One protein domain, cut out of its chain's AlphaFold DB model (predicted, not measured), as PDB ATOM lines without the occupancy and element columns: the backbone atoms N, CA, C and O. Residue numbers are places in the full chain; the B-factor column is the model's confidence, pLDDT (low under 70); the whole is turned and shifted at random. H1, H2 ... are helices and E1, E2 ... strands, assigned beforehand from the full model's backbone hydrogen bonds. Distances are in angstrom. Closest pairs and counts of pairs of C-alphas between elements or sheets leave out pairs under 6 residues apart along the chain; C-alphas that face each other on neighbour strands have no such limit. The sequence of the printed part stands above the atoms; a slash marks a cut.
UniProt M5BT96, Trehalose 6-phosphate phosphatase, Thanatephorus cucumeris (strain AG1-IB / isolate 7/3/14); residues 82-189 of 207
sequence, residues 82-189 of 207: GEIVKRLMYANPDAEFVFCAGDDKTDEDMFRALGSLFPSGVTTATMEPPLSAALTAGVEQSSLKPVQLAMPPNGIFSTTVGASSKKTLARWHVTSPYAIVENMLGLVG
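AT A GLANCE: This is residues 82 to 189 of the 207 residues of the protein "Trehalose 6-phosphate phosphatase" of Thanatephorus cucumeris (strain AG1-IB / isolate 7/3/14) (UniProt M5BT96). A small parallel sheet of E1, E4 and E5 has H2 over one face and H4 over part of the other, and beside this three-stranded part sits a second, looser part made of H1, H3 and the short strand pair E2 and E3. H1 packs side by side with H2 and joins the two parts, while H4 and H3 lie toward opposite ends of the longest axis. The printed part has 108 residues, with four named helices and five named strands in the order H1 E1 H2 E2 H3 E3 E4 E5 H4, a mixed class of helices and strands. The larger sheet runs E1 E4 E5, and E2 and E3 are antiparallel. The whole is compact, with a radius of gyration of the C-alphas of 15.1 A and spans of 44 by 30 by 25 A.

IN THESE COORDINATES: H1, residues 82 to 91, begins at C-alpha 82, (164.795, 138.198, 170.908), and is 14.3 A long. E1, residues 98 to 102, measures 13.4 A, and H2, residues 105 to 115, measures 15.6 A. E2 is residues 125 to 127, H3 residues 131 to 137 and E3 residues 147 to 149. E4, residues 156 to 161, is 16.2 A long and begins at C-alpha 156, (152.832, 131.705, 167.529). E5 is residues 172 to 174. H4, residues 177 to 188, is 17.2 A long and ends at C-alpha 188, (156.090, 119.897, 153.908).

HOW THE PARTS SIT: E4 is the inner strand of the larger sheet. It is parallel to E1 at 15 degrees, with N 157 and O 98 within hydrogen-bond range at 2.8 A, and parallel to E5 at 36 degrees, with N 160 and O 172 at 2.9 A. H2 is on this sheet at a height of 8.8 A, over E1 and E4, and runs along the strands; the closest C-alphas of H2 and E4 are those of Phe 111 and Ser 158, 6.0 A apart. H4 is on the opposite face, at a height of 10.5 A, over E4, and runs along the strands; the C-alphas of Val 161 and Pro 177 are the closest of E4 and H4, 6.5 A apart. H1 touches H2 at a steep tilt of 40 degrees, the same way, closest at the C-alphas of Gly 82 and Met 110, 3.9 A. H1 also touches H3 at a steep tilt of 49 degrees, closest at the C-alphas of Arg 87 and Ala 133, 5.6 A. E2 and E3 are antiparallel at 146 degrees, with N 127 and O 147 at 2.8 A. The closest C-alphas of H1 and E3 are those of Tyr 90 and Val 147, 6.7 A apart. H2 and H4 are apart, and so are H3 and H4. In H1, H3 and H4 every O i to N i+4 pair is within hydrogen-bond range; in H2, 5 of 7 are.

THE WHOLE: The two C-alphas farthest apart are those of Ser 142 and Gly 189, 44.2 A. The printed part has no cut and no long link; the links E1 to H2, E2 to H3 and E5 to H4 are tight. The mean pLDDT of the printed part is 89.5, and no printed residue is under 70; H3 has a mean of 78.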
ATOM      1  N   GLY A  82     166.118 137.567 170.844       91.25
ATOM      2  CA  GLY A  82     164.795 138.198 170.908       91.25
ATOM      3  C   GLY A  82     164.700 139.483 170.088       91.25
ATOM      4  O   GLY A  82     163.699 139.727 169.420       91.25
ATOM      5  N   GLU A  83     165.766 140.273 170.073       89.62
ATOM      6  CA  GLU A  83     165.855 141.491 169.275       89.62
ATOM      7  C   GLU A  83     165.847 141.187 167.764       89.62
ATOM      8  O   GLU A  83     165.194 141.887 166.990       89.62
ATOM      9  N   ILE A  84     166.474 140.079 167.347       91.50
ATOM     10  CA  ILE A  84     166.392 139.591 165.963       91.50
ATOM     11  C   ILE A  84     164.963 139.176 165.611       91.50
ATOM     12  O   ILE A  84     164.473 139.543 164.545       91.50
ATOM     13  N   VAL A  85     164.271 138.466 166.505       93.44
ATOM     14  CA  VAL A  85     162.869 138.077 166.287       93.44
ATOM     15  C   VAL A  85     161.979 139.305 166.116       93.44
ATOM     16  O   VAL A  85     161.219 139.365 165.153       93.44
ATOM     17  N   LYS A  86     162.116 140.325 166.974       91.88
ATOM     18  CA  LYS A  86     161.378 141.590 166.815       91.88
ATOM     19  C   LYS A  86     161.659 142.236 165.465       91.88
ATOM     20  O   LYS A  86     160.743 142.688 164.793       91.88
ATOM     21  N   ARG A  87     162.918 142.258 165.028       91.00
ATOM     22  CA  ARG A  87     163.274 142.804 163.716       91.00
ATOM     23  C   ARG A  87     162.641 142.030 162.562       91.00
ATOM     24  O   ARG A  87     162.149 142.658 161.631       91.00
ATOM     25  N   LEU A  88     162.654 140.698 162.614       93.06
ATOM     26  CA  LEU A  88     162.034 139.856 161.588       93.06
ATOM     27  C   LEU A  88     160.522 140.079 161.525       93.06
ATOM     28  O   LEU A  88     159.987 140.255 160.438       93.06
ATOM     29  N   MET A  89     159.865 140.163 162.681       92.19
ATOM     30  CA  MET A  89     158.442 140.494 162.775       92.19
ATOM     31  C   MET A  89     158.132 141.887 162.218       92.19
ATOM     32  O   MET A  89     157.124 142.078 161.553       92.19
ATOM     33  N   TYR A  90     159.007 142.865 162.465       92.31
ATOM     34  CA  TYR A  90     158.800 144.246 162.029       92.31
ATOM     35  C   TYR A  90     158.929 144.360 160.510       92.31
ATOM     36  O   TYR A  90     158.207 145.119 159.873       92.31
ATOM     37  N   ALA A  91     159.856 143.591 159.937       91.25
ATOM     38  CA  ALA A  91     160.082 143.531 158.501       91.25
ATOM     39  C   ALA A  91     159.001 142.738 157.746       91.25
ATOM     40  O   ALA A  91     158.818 142.988 156.560       91.25
ATOM     41  N   ASN A  92     158.300 141.812 158.414       93.56
ATOM     42  CA  ASN A  92     157.272 140.947 157.821       93.56
ATOM     43  C   ASN A  92     155.956 141.062 158.615       93.56
ATOM     44  O   ASN A  92     155.572 140.130 159.328       93.56
ATOM     45  N   PRO A  93     155.285 142.225 158.567       92.94
ATOM     46  CA  PRO A  93     154.088 142.461 159.369       92.94
ATOM     47  C   PRO A  93     152.865 141.668 158.909       92.94
ATOM     48  O   PRO A  93     151.916 141.516 159.668       92.94
ATOM     49  N   ASP A  94     152.894 141.159 157.685       94.06
ATOM     50  CA  ASP A  94     151.897 140.305 157.052       94.06
ATOM     51  C   ASP A  94     151.997 138.829 157.471       94.06
ATOM     52  O   ASP A  94     151.157 138.024 157.083       94.06
ATOM     53  N   ALA A  95     152.989 138.453 158.286       93.69
ATOM     54  CA  ALA A  95     153.102 137.092 158.792       93.69
ATOM     55  C   ALA A  95     151.890 136.706 159.666       93.69
ATOM     56  O   ALA A  95     151.551 137.397 160.626       93.69
ATOM     57  N   GLU A  96     151.296 135.548 159.377       94.00
ATOM     58  CA  GLU A  96     150.166 134.969 160.130       94.00
ATOM     59  C   GLU A  96     150.570 133.725 160.942       94.00
ATOM     60  O   GLU A  96     149.816 133.235 161.785       94.00
ATOM     61  N   PHE A  97     151.778 133.215 160.698       93.38
ATOM     62  CA  PHE A  97     152.331 132.037 161.350       93.38
ATOM     63  C   PHE A  97     153.808 132.253 161.675       93.38
ATOM     64  O   PHE A  97     154.601 132.621 160.808       93.38
ATOM     65  N   VAL A  98     154.189 131.983 162.923       94.88
ATOM     66  CA  VAL A  98     155.580 131.978 163.378       94.88
ATOM     67  C   VAL A  98     155.859 130.706 164.149       94.88
ATOM     68  O   VAL A  98     155.306 130.463 165.222       94.88
ATOM     69  N   PHE A  99     156.812 129.944 163.633       95.00
ATOM     70  CA  PHE A  99     157.448 128.858 164.350       95.00
ATOM     71  C   PHE A  99     158.839 129.291 164.823       95.00
ATOM     72  O   PHE A  99     159.643 129.803 164.043       95.00
ATOM     73  N   CYS A 100     159.129 129.097 166.108       95.75
ATOM     74  CA  CYS A 100     160.412 129.442 166.711       95.75
ATOM     75  C   CYS A 100     160.870 128.304 167.623       95.75
ATOM     76  O   CYS A 100     160.140 127.921 168.537       95.75
ATOM     77  N   ALA A 101     162.080 127.787 167.400       96.50
ATOM     78  CA  ALA A 101     162.650 126.698 168.186       96.50
ATOM     79  C   ALA A 101     164.029 127.052 168.759       96.50
ATOM     80  O   ALA A 101     164.798 127.775 168.126       96.50
ATOM     81  N   GLY A 102     164.344 126.523 169.944       95.00
ATOM     82  CA  GLY A 102     165.639 126.726 170.598       95.00
ATOM     83  C   GLY A 102     165.873 125.799 171.793       95.00
ATOM     84  O   GLY A 102     164.924 125.355 172.435       95.00
ATOM     85  N   ASP A 103     167.125 125.466 172.093       92.81
ATOM     86  CA  ASP A 103     167.509 124.503 173.135       92.81
ATOM     87  C   ASP A 103     168.226 125.142 174.332       92.81
ATOM     88  O   ASP A 103     168.365 124.502 175.379       92.81
ATOM     89  N   ASP A 104     168.664 126.388 174.221       88.81
ATOM     90  CA  ASP A 104     169.555 126.998 175.196       88.81
ATOM     91  C   ASP A 104     168.910 128.180 175.920       88.81
ATOM     92  O   ASP A 104     167.903 128.745 175.500       88.81
ATOM     93  N   LYS A 105     169.521 128.597 177.030       85.94
ATOM     94  CA  LYS A 105     169.048 129.735 177.829       85.94
ATOM     95  C   LYS A 105     168.977 131.030 177.011       85.94
ATOM     96  O   LYS A 105     168.149 131.886 177.296       85.94
ATOM     97  N   THR A 106     169.820 131.168 175.989       86.00
ATOM     98  CA  THR A 106     169.808 132.326 175.079       86.00
ATOM     99  C   THR A 106     168.563 132.384 174.189       86.00
ATOM    100  O   THR A 106     168.212 133.462 173.712       86.00
ATOM    101  N   ASP A 107     167.886 131.254 173.967       92.50
ATOM    102  CA  ASP A 107     166.665 131.181 173.157       92.50
ATOM    103  C   ASP A 107     165.432 131.681 173.917       92.50
ATOM    104  O   ASP A 107     164.447 132.098 173.311       92.50
ATOM    105  N   GLU A 108     165.515 131.752 175.246       92.56
ATOM    106  CA  GLU A 108     164.474 132.336 176.093       92.56
ATOM    107  C   GLU A 108     164.209 133.810 175.750       92.56
ATOM    108  O   GLU A 108     163.087 134.285 175.918       92.56
ATOM    109  N   ASP A 109     165.199 134.524 175.201       92.00
ATOM    110  CA  ASP A 109     165.011 135.883 174.683       92.00
ATOM    111  C   ASP A 109     164.040 135.904 173.489       92.00
ATOM    112  O   ASP A 109     163.205 136.807 173.386       92.00
ATOM    113  N   MET A 110     164.100 134.894 172.607       94.69
ATOM    114  CA  MET A 110     163.160 134.743 171.486       94.69
ATOM    115  C   MET A 110     161.752 134.467 171.995       94.69
ATOM    116  O   MET A 110     160.795 135.127 171.589       94.69
ATOM    117  N   PHE A 111     161.627 133.519 172.926       95.25
ATOM    118  CA  PHE A 111     160.337 133.129 173.482       95.25
ATOM    119  C   PHE A 111     159.691 134.274 174.262       95.25
ATOM    120  O   PHE A 111     158.492 134.505 174.128       95.25
ATOM    121  N   ARG A 112     160.484 135.048 175.011       93.69
ATOM    122  CA  ARG A 112     160.023 136.256 175.702       93.69
ATOM    123  C   ARG A 112     159.515 137.309 174.723       93.69
ATOM    124  O   ARG A 112     158.450 137.872 174.957       93.69
ATOM    125  N   ALA A 113     160.259 137.570 173.644       92.25
ATOM    126  CA  ALA A 113     159.854 138.536 172.627       92.25
ATOM    127  C   ALA A 113     158.500 138.152 172.011       92.25
ATOM    128  O   ALA A 113     157.588 138.975 171.991       92.25
ATOM    129  N   LEU A 114     158.339 136.888 171.614       92.25
ATOM    130  CA  LEU A 114     157.092 136.371 171.041       92.25
ATOM    131  C   LEU A 114     155.935 136.352 172.047       92.25
ATOM    132  O   LEU A 114     154.823 136.756 171.720       92.25
ATOM    133  N   GLY A 115     156.192 135.925 173.284       89.06
ATOM    134  CA  GLY A 115     155.180 135.876 174.341       89.06
ATOM    135  C   GLY A 115     154.668 137.257 174.756       89.06
ATOM    136  O   GLY A 115     153.525 137.380 175.182       89.06
ATOM    137  N   SER A 116     155.486 138.302 174.594       87.50
ATOM    138  CA  SER A 116     155.114 139.679 174.941       87.50
ATOM    139  C   SER A 116     154.182 140.364 173.933       87.50
ATOM    140  O   SER A 116     153.625 141.408 174.259       87.50
ATOM    141  N   LEU A 117     153.986 139.785 172.740       85.69
ATOM    142  CA  LEU A 117     153.161 140.380 171.677       85.69
ATOM    143  C   LEU A 117     151.662 140.378 172.001       85.69
ATOM    144  O   LEU A 117     150.951 141.294 171.595       85.69
ATOM    145  N   PHE A 118     151.188 139.378 172.749       84.75
ATOM    146  CA  PHE A 118     149.776 139.231 173.111       84.75
ATOM    147  C   PHE A 118     149.614 139.079 174.627       84.75
ATOM    148  O   PHE A 118     149.484 137.957 175.128       84.75
ATOM    149  N   PRO A 119     149.623 140.190 175.384       78.81
ATOM    150  CA  PRO A 119     149.175 140.187 176.771       78.81
ATOM    151  C   PRO A 119     147.729 139.679 176.879       78.81
ATOM    152  O   PRO A 119     146.950 139.775 175.929       78.81
ATOM    153  N   SER A 120     147.353 139.153 178.046       77.00
ATOM    154  CA  SER A 120     146.023 138.580 178.282       77.00
ATOM    155  C   SER A 120     144.896 139.516 177.829       77.00
ATOM    156  O   SER A 120     144.762 140.626 178.339       77.00
ATOM    157  N   GLY A 121     144.074 139.048 176.885       72.81
ATOM    158  CA  GLY A 121     142.923 139.787 176.354       72.81
ATOM    159  C   GLY A 121     143.204 140.652 175.121       72.81
ATOM    160  O   GLY A 121     142.265 141.230 174.580       72.81
ATOM    161  N   VAL A 122     144.450 140.724 174.642       81.44
ATOM    162  CA  VAL A 122     144.810 141.450 173.414       81.44
ATOM    163  C   VAL A 122     144.794 140.500 172.215       81.44
ATOM    164  O   VAL A 122     145.461 139.467 172.224       81.44
ATOM    165  N   THR A 123     144.043 140.852 171.171       80.62
ATOM    166  CA  THR A 123     143.922 140.061 169.930       80.62
ATOM    167  C   THR A 123     144.685 140.655 168.748       80.62
ATOM    168  O   THR A 123     144.954 139.947 167.786       80.62
ATOM    169  N   THR A 124     145.059 141.933 168.828       83.38
ATOM    170  CA  THR A 124     145.802 142.663 167.794       83.38
ATOM    171  C   THR A 124     147.138 143.134 168.350       83.38
ATOM    172  O   THR A 124     147.159 143.794 169.390       83.38
ATOM    173  N   ALA A 125     148.237 142.855 167.651       86.75
ATOM    174  CA  ALA A 125     149.566 143.296 168.061       86.75
ATOM    175  C   ALA A 125     150.047 144.466 167.192       86.75
ATOM    176  O   ALA A 125     150.090 144.371 165.967       86.75
ATOM    177  N   THR A 126     150.454 145.555 167.840       89.00
ATOM    178  CA  THR A 126     151.212 146.643 167.209       89.00
ATOM    179  C   THR A 126     152.613 146.618 167.782       89.00
ATOM    180  O   THR A 126     152.783 146.494 168.996       89.00
ATOM    181  N   MET A 127     153.616 146.719 166.919       88.38
ATOM    182  CA  MET A 127     155.006 146.648 167.325       88.38
ATOM    183  C   MET A 127     155.740 147.947 167.019       88.38
ATOM    184  O   MET A 127     155.761 148.434 165.886       88.38
ATOM    185  N   GLU A 128     156.373 148.478 168.059       89.38
ATOM    186  CA  GLU A 128     157.301 149.597 167.964       89.38
ATOM    187  C   GLU A 128     158.579 149.180 167.221       89.38
ATOM    188  O   GLU A 128     159.001 148.020 167.326       89.38
ATOM    189  N   PRO A 129     159.224 150.101 166.484       86.69
ATOM    190  CA  PRO A 129     160.434 149.788 165.742       86.69
ATOM    191  C   PRO A 129     161.527 149.283 166.695       86.69
ATOM    192  O   PRO A 129     161.893 149.994 167.635       86.69
ATOM    193  N   PRO A 130     162.072 148.073 166.481       85.31
ATOM    194  CA  PRO A 130     163.127 147.543 167.332       85.31
ATOM    195  C   PRO A 130     164.437 148.310 167.115       85.31
ATOM    196  O   PRO A 130     164.714 148.810 166.020       85.31
ATOM    197  N   LEU A 131     165.283 148.373 168.146       79.56
ATOM    198  CA  LEU A 131     166.576 149.066 168.086       79.56
ATOM    199  C   LEU A 131     167.455 148.491 166.965       79.56
ATOM    200  O   LEU A 131     168.130 149.214 166.235       79.56
ATOM    201  N   SER A 132     167.398 147.176 166.778       78.00
ATOM    202  CA  SER A 132     168.093 146.477 165.695       78.00
ATOM    203  C   SER A 132     167.611 146.846 164.287       78.00
ATOM    204  O   SER A 132     168.415 146.785 163.350       78.00
ATOM    205  N   ALA A 133     166.345 147.240 164.105       79.38
ATOM    206  CA  ALA A 133     165.857 147.720 162.810       79.38
ATOM    207  C   ALA A 133     166.497 149.068 162.464       79.38
ATOM    208  O   ALA A 133     167.039 149.213 161.369       79.38
ATOM    209  N   ALA A 134     166.533 149.996 163.424       79.06
ATOM    210  CA  ALA A 134     167.193 151.293 163.285       79.06
ATOM    211  C   ALA A 134     168.686 151.141 162.944       79.06
ATOM    212  O   ALA A 134     169.164 151.689 161.948       79.06
ATOM    213  N   LEU A 135     169.398 150.287 163.693       76.75
ATOM    214  CA  LEU A 135     170.819 149.997 163.463       76.75
ATOM    215  C   LEU A 135     171.107 149.443 162.065       76.75
ATOM    216  O   LEU A 135     172.163 149.722 161.504       76.75
ATOM    217  N   THR A 136     170.191 148.657 161.497       75.75
ATOM    218  CA  THR A 136     170.408 148.064 160.169       75.75
ATOM    219  C   THR A 136     170.014 149.005 159.039       75.75
ATOM    220  O   THR A 136     170.681 149.041 158.012       75.75
ATOM    221  N   ALA A 137     168.943 149.772 159.227       75.88
ATOM    222  CA  ALA A 137     168.529 150.792 158.273       75.88
ATOM    223  C   ALA A 137     169.465 152.017 158.281       75.88
ATOM    224  O   ALA A 137     169.390 152.840 157.375       75.88
ATOM    225  N   GLY A 138     170.356 152.133 159.274       77.19
ATOM    226  CA  GLY A 138     171.279 153.261 159.407       77.19
ATOM    227  C   GLY A 138     170.561 154.567 159.748       77.19
ATOM    228  O   GLY A 138     171.056 155.641 159.417       77.19
ATOM    229  N   VAL A 139     169.388 154.472 160.378       80.31
ATOM    230  CA  VAL A 139     168.536 155.612 160.725       80.31
ATOM    231  C   VAL A 139     168.287 155.664 162.226       80.31
ATOM    232  O   VAL A 139     168.370 154.657 162.927       80.31
ATOM    233  N   GLU A 140     167.947 156.851 162.718       77.19
ATOM    234  CA  GLU A 140     167.453 157.050 164.081       77.19
ATOM    235  C   GLU A 140     166.153 156.261 164.293       77.19
ATOM    236  O   GLU A 140     165.243 156.317 163.462       77.19
ATOM    237  N   GLN A 141     166.021 155.563 165.423       75.12
ATOM    238  CA  GLN A 141     164.823 154.772 165.741       75.12
ATOM    239  C   GLN A 141     163.545 155.627 165.739       75.12
ATOM    240  O   GLN A 141     162.492 155.151 165.327       75.12
ATOM    241  N   SER A 142     163.657 156.902 166.120       77.25
ATOM    242  CA  SER A 142     162.568 157.888 166.120       77.25
ATOM    243  C   SER A 142     161.994 158.186 164.729       77.25
ATOM    244  O   SER A 142     160.874 158.683 164.624       77.25
ATOM    245  N   SER A 143     162.740 157.886 163.662       81.81
ATOM    246  CA  SER A 143     162.285 158.067 162.279       81.81
ATOM    247  C   SER A 143     161.428 156.905 161.766       81.81
ATOM    248  O   SER A 143     160.717 157.055 160.769       81.81
ATOM    249  N   LEU A 144     161.476 155.751 162.439       86.06
ATOM    250  CA  LEU A 144     160.707 154.567 162.080       86.06
ATOM    251  C   LEU A 144     159.322 154.616 162.731       86.06
ATOM    252  O   LEU A 144     159.159 155.067 163.862       86.06
ATOM    253  N   LYS A 145     158.306 154.146 162.003       89.94
ATOM    254  CA  LYS A 145     156.912 154.158 162.468       89.94
ATOM    255  C   LYS A 145     156.523 152.810 163.083       89.94
ATOM    256  O   LYS A 145     157.038 151.788 162.630       89.94
ATOM    257  N   PRO A 146     155.601 152.768 164.054       91.56
ATOM    258  CA  PRO A 146     155.035 151.510 164.532       91.56
ATOM    259  C   PRO A 146     154.328 150.757 163.401       91.56
ATOM    260  O   PRO A 146     153.768 151.379 162.494       91.56
ATOM    261  N   VAL A 147     154.335 149.427 163.466       92.31
ATOM    262  CA  VAL A 147     153.695 148.566 162.462       92.31
ATOM    263  C   VAL A 147     152.683 147.641 163.131       92.31
ATOM    264  O   VAL A 147     152.958 147.054 164.178       92.31
ATOM    265  N   GLN A 148     151.500 147.520 162.530       91.81
ATOM    266  CA  GLN A 148     150.475 146.573 162.959       91.81
ATOM    267  C   GLN A 148     150.764 145.196 162.360       91.81
ATOM    268  O   GLN A 148     150.996 145.082 161.159       91.81
ATOM    269  N   LEU A 149     150.759 144.164 163.198       92.50
ATOM    270  CA  LEU A 149     151.022 142.789 162.794       92.50
ATOM    271  C   LEU A 149     149.707 142.079 162.451       92.50
ATOM    272  O   LEU A 149     148.738 142.172 163.205       92.50
ATOM    273  N   ALA A 150     149.700 141.324 161.352       92.50
ATOM    274  CA  ALA A 150     148.621 140.412 160.962       92.50
ATOM    275  C   ALA A 150     148.575 139.137 161.829       92.50
ATOM    276  O   ALA A 150     147.613 138.375 161.777       92.50
ATOM    277  N   MET A 151     149.606 138.922 162.652       92.19
ATOM    278  CA  MET A 151     149.758 137.761 163.520       92.19
ATOM    279  C   MET A 151     148.532 137.554 164.432       92.19
ATOM    280  O   MET A 151     148.212 138.441 165.226       92.19
ATOM    281  N   PRO A 152     147.872 136.384 164.407       89.88
ATOM    282  CA  PRO A 152     146.862 136.035 165.396       89.88
ATOM    283  C   PRO A 152     147.510 135.496 166.692       89.88
ATOM    284  O   PRO A 152     148.590 134.902 166.644       89.88
ATOM    285  N   PRO A 153     146.835 135.571 167.859       84.00
ATOM    286  CA  PRO A 153     147.371 135.047 169.127       84.00
ATOM    287  C   PRO A 153     147.761 133.553 169.107       84.00
ATOM    288  O   PRO A 153     148.664 133.122 169.838       84.00
ATOM    289  N   ASN A 154     147.087 132.770 168.257       88.56
ATOM    290  CA  ASN A 154     147.314 131.335 168.066       88.56
ATOM    291  C   ASN A 154     148.314 131.021 166.939       88.56
ATOM    292  O   ASN A 154     148.634 129.857 166.733       88.56
ATOM    293  N   GLY A 155     148.821 132.033 166.226       90.88
ATOM    294  CA  GLY A 155     149.796 131.871 165.143       90.88
ATOM    295  C   GLY A 155     151.239 131.698 165.623       90.88
ATOM    296  O   GLY A 155     152.132 131.489 164.808       90.88
ATOM    297  N   ILE A 156     151.490 131.780 166.936       93.25
ATOM    298  CA  ILE A 156     152.832 131.705 167.529       93.25
ATOM    299  C   ILE A 156     153.079 130.335 168.167       93.25
ATOM    300  O   ILE A 156     152.479 129.983 169.190       93.25
ATOM    301  N   PHE A 157     154.068 129.628 167.625       94.69
ATOM    302  CA  PHE A 157     154.532 128.318 168.067       94.69
ATOM    303  C   PHE A 157     155.987 128.405 168.545       94.69
ATOM    304  O   PHE A 157     156.929 128.110 167.808       94.69
ATOM    305  N   SER A 158     156.180 128.828 169.798       95.56
ATOM    306  CA  SER A 158     157.483 128.795 170.472       95.56
ATOM    307  C   SER A 158     157.732 127.422 171.103       95.56
ATOM    308  O   SER A 158     156.939 126.962 171.926       95.56
ATOM    309  N   THR A 159     158.838 126.777 170.729       96.69
ATOM    310  CA  THR A 159     159.153 125.389 171.091       96.69
ATOM    311  C   THR A 159     160.556 125.276 171.679       96.69
ATOM    312  O   THR A 159     161.544 125.575 171.011       96.69
ATOM    313  N   THR A 160     160.676 124.807 172.922       97.19
ATOM    314  CA  THR A 160     161.989 124.496 173.499       97.19
ATOM    315  C   THR A 160     162.419 123.073 173.146       97.19
ATOM    316  O   THR A 160     161.597 122.159 173.112       97.19
ATOM    317  N   VAL A 161     163.713 122.843 172.937       96.69
ATOM    318  CA  VAL A 161     164.273 121.490 172.850       96.69
ATOM    319  C   VAL A 161     164.832 121.095 174.218       96.69
ATOM    320  O   VAL A 161     165.716 121.758 174.771       96.69
ATOM    321  N   GLY A 162     164.285 120.030 174.796       93.75
ATOM    322  CA  GLY A 162     164.670 119.488 176.092       93.75
ATOM    323  C   GLY A 162     163.560 118.671 176.754       93.75
ATOM    324  O   GLY A 162     162.458 118.527 176.234       93.75
ATOM    325  N   ALA A 163     163.861 118.124 177.933       92.62
ATOM    326  CA  ALA A 163     162.884 117.381 178.723       92.62
ATOM    327  C   ALA A 163     161.680 118.256 179.118       92.62
ATOM    328  O   ALA A 163     161.814 119.468 179.282       92.62
ATOM    329  N   SER A 164     160.532 117.627 179.374       93.38
ATOM    330  CA  SER A 164     159.308 118.299 179.842       93.38
ATOM    331  C   SER A 164     159.489 119.077 181.152       93.38
ATOM    332  O   SER A 164     158.767 120.030 181.421       93.38
ATOM    333  N   SER A 165     160.476 118.696 181.967       94.19
ATOM    334  CA  SER A 165     160.835 119.370 183.218       94.19
ATOM    335  C   SER A 165     161.695 120.626 183.029       94.19
ATOM    336  O   SER A 165     161.981 121.331 184.002       94.19
ATOM    337  N   LYS A 166     162.137 120.926 181.801       91.69
ATOM    338  CA  LYS A 166     162.948 122.107 181.505       91.69
ATOM    339  C   LYS A 166     162.113 123.372 181.698       91.69
ATOM    340  O   LYS A 166     161.101 123.576 181.039       91.69
ATOM    341  N   LYS A 167     162.579 124.263 182.573       94.50
ATOM    342  CA  LYS A 167     161.979 125.592 182.746       94.50
ATOM    343  C   LYS A 167     162.221 126.426 181.487       94.50
ATOM    344  O   LYS A 167     163.373 126.620 181.108       94.50
ATOM    345  N   THR A 168     161.149 126.919 180.876       95.25
ATOM    346  CA  THR A 168     161.186 127.710 179.640       95.25
ATOM    347  C   THR A 168     159.983 128.654 179.559       95.25
ATOM    348  O   THR A 168     158.964 128.426 180.212       95.25
ATOM    349  N   LEU A 169     160.108 129.713 178.760       95.00
ATOM    350  CA  LEU A 169     159.027 130.595 178.319       95.00
ATOM    351  C   LEU A 169     158.354 130.099 177.029       95.00
ATOM    352  O   LEU A 169     157.348 130.675 176.608       95.00
ATOM    353  N   ALA A 170     158.905 129.072 176.375       94.94
ATOM    354  CA  ALA A 170     158.267 128.438 175.228       94.94
ATOM    355  C   ALA A 170     156.925 127.803 175.627       94.94
ATOM    356  O   ALA A 170     156.775 127.275 176.730       94.94
ATOM    357  N   ARG A 171     155.948 127.831 174.714       93.56
ATOM    358  CA  ARG A 171     154.633 127.197 174.929       93.56
ATOM    359  C   ARG A 171     154.695 125.679 174.777       93.56
ATOM    360  O   ARG A 171     153.915 124.967 175.400       93.56
ATOM    361  N   TRP A 172     155.619 125.204 173.949       95.62
ATOM    362  CA  TRP A 172     155.765 123.801 173.592       95.62
ATOM    363  C   TRP A 172     157.175 123.306 173.900       95.62
ATOM    364  O   TRP A 172     158.117 124.091 174.044       95.62
ATOM    365  N   HIS A 173     157.329 121.988 173.965       97.06
ATOM    366  CA  HIS A 173     158.636 121.356 174.053       97.06
ATOM    367  C   HIS A 173     158.704 120.127 173.152       97.06
ATOM    368  O   HIS A 173     157.691 119.476 172.898       97.06
ATOM    369  N   VAL A 174     159.916 119.792 172.721       96.75
ATOM    370  CA  VAL A 174     160.250 118.488 172.148       96.75
ATOM    371  C   VAL A 174     161.489 117.938 172.833       96.75
ATOM    372  O   VAL A 174     162.335 118.692 173.306       96.75
ATOM    373  N   THR A 175     161.637 116.620 172.860       94.75
ATOM    374  CA  THR A 175     162.742 115.971 173.576       94.75
ATOM    375  C   THR A 175     164.069 116.024 172.824       94.75
ATOM    376  O   THR A 175     165.122 115.952 173.456       94.75
ATOM    377  N   SER A 176     164.044 116.164 171.494       94.31
ATOM    378  CA  SER A 176     165.247 116.151 170.662       94.31
ATOM    379  C   SER A 176     165.138 117.074 169.441       94.31
ATOM    380  O   SER A 176     164.032 117.368 168.983       94.31
ATOM    381  N   PRO A 177     166.278 117.501 168.864       93.56
ATOM    382  CA  PRO A 177     166.286 118.233 167.598       93.56
ATOM    383  C   PRO A 177     165.676 117.438 166.434       93.56
ATOM    384  O   PRO A 177     165.076 118.036 165.547       93.56
ATOM    385  N   TYR A 178     165.780 116.103 166.448       94.31
ATOM    386  CA  TYR A 178     165.220 115.237 165.402       94.31
ATOM    387  C   TYR A 178     163.704 115.376 165.294       94.31
ATOM    388  O   TYR A 178     163.184 115.494 164.190       94.31
ATOM    389  N   ALA A 179     163.015 115.478 166.432       93.56
ATOM    390  CA  ALA A 179     161.575 115.690 166.448       93.56
ATOM    391  C   ALA A 179     161.180 117.009 165.762       93.56
ATOM    392  O   ALA A 179     160.147 117.065 165.105       93.56
ATOM    393  N   ILE A 180     161.991 118.073 165.864       94.12
ATOM    394  CA  ILE A 180     161.725 119.314 165.115       94.12
ATOM    395  C   ILE A 180     161.774 119.042 163.613       94.12
ATOM    396  O   ILE A 180     160.861 119.440 162.895       94.12
ATOM    397  N   VAL A 181     162.819 118.356 163.149       93.50
ATOM    398  CA  VAL A 181     163.007 118.055 161.727       93.50
ATOM    399  C   VAL A 181     161.867 117.186 161.200       93.50
ATOM    400  O   VAL A 181     161.279 117.541 160.187       93.50
ATOM    401  N   GLU A 182     161.494 116.114 161.903       92.56
ATOM    402  CA  GLU A 182     160.370 115.251 161.507       92.56
ATOM    403  C   GLU A 182     159.050 116.017 161.405       92.56
ATOM    404  O   GLU A 182     158.338 115.882 160.414       92.56
ATOM    405  N   ASN A 183     158.733 116.863 162.392       91.50
ATOM    406  CA  ASN A 183     157.507 117.658 162.350       91.50
ATOM    407  C   ASN A 183     157.517 118.657 161.183       91.50
ATOM    408  O   ASN A 183     156.495 118.847 160.529       91.50
ATOM    409  N   MET A 184     158.668 119.268 160.885       90.94
ATOM    410  CA  MET A 184     158.802 120.160 159.729       90.94
ATOM    411  C   MET A 184     158.684 119.400 158.402       90.94
ATOM    412  O   MET A 184     158.031 119.893 157.488       90.94
ATOM    413  N   LEU A 185     159.246 118.192 158.296       91.06
ATOM    414  CA  LEU A 185     159.081 117.334 157.116       91.06
ATOM    415  C   LEU A 185     157.621 116.913 156.924       91.06
ATOM    416  O   LEU A 185     157.105 116.979 155.810       91.06
ATOM    417  N   GLY A 186     156.927 116.570 158.013       90.00
ATOM    418  CA  GLY A 186     155.493 116.287 157.994       90.00
ATOM    419  C   GLY A 186     154.661 117.466 157.485       90.00
ATOM    420  O   GLY A 186     153.747 117.264 156.691       90.00
ATOM    421  N   LEU A 187     155.013 118.701 157.863       87.25
ATOM    422  CA  LEU A 187     154.355 119.916 157.361       87.25
ATOM    423  C   LEU A 187     154.583 120.152 155.861       87.25
ATOM    424  O   LEU A 187     153.701 120.682 155.190       87.25
ATOM    425  N   VAL A 188     155.748 119.765 155.337       88.44
ATOM    426  CA  VAL A 188     156.090 119.897 153.908       88.44
ATOM    427  C   VAL A 188     155.547 118.717 153.077       88.44
ATOM    428  O   VAL A 188     155.560 118.771 151.851       88.44
ATOM    429  N   GLY A 189     154.991 117.685 153.725       79.69
ATOM    430  CA  GLY A 189     154.427 116.501 153.069       79.69
ATOM    431  C   GLY A 189     155.458 115.426 152.711       79.69
ATOM    432  O   GLY A 189     155.145 114.538 151.925       79.69
TER     433      GLY A 189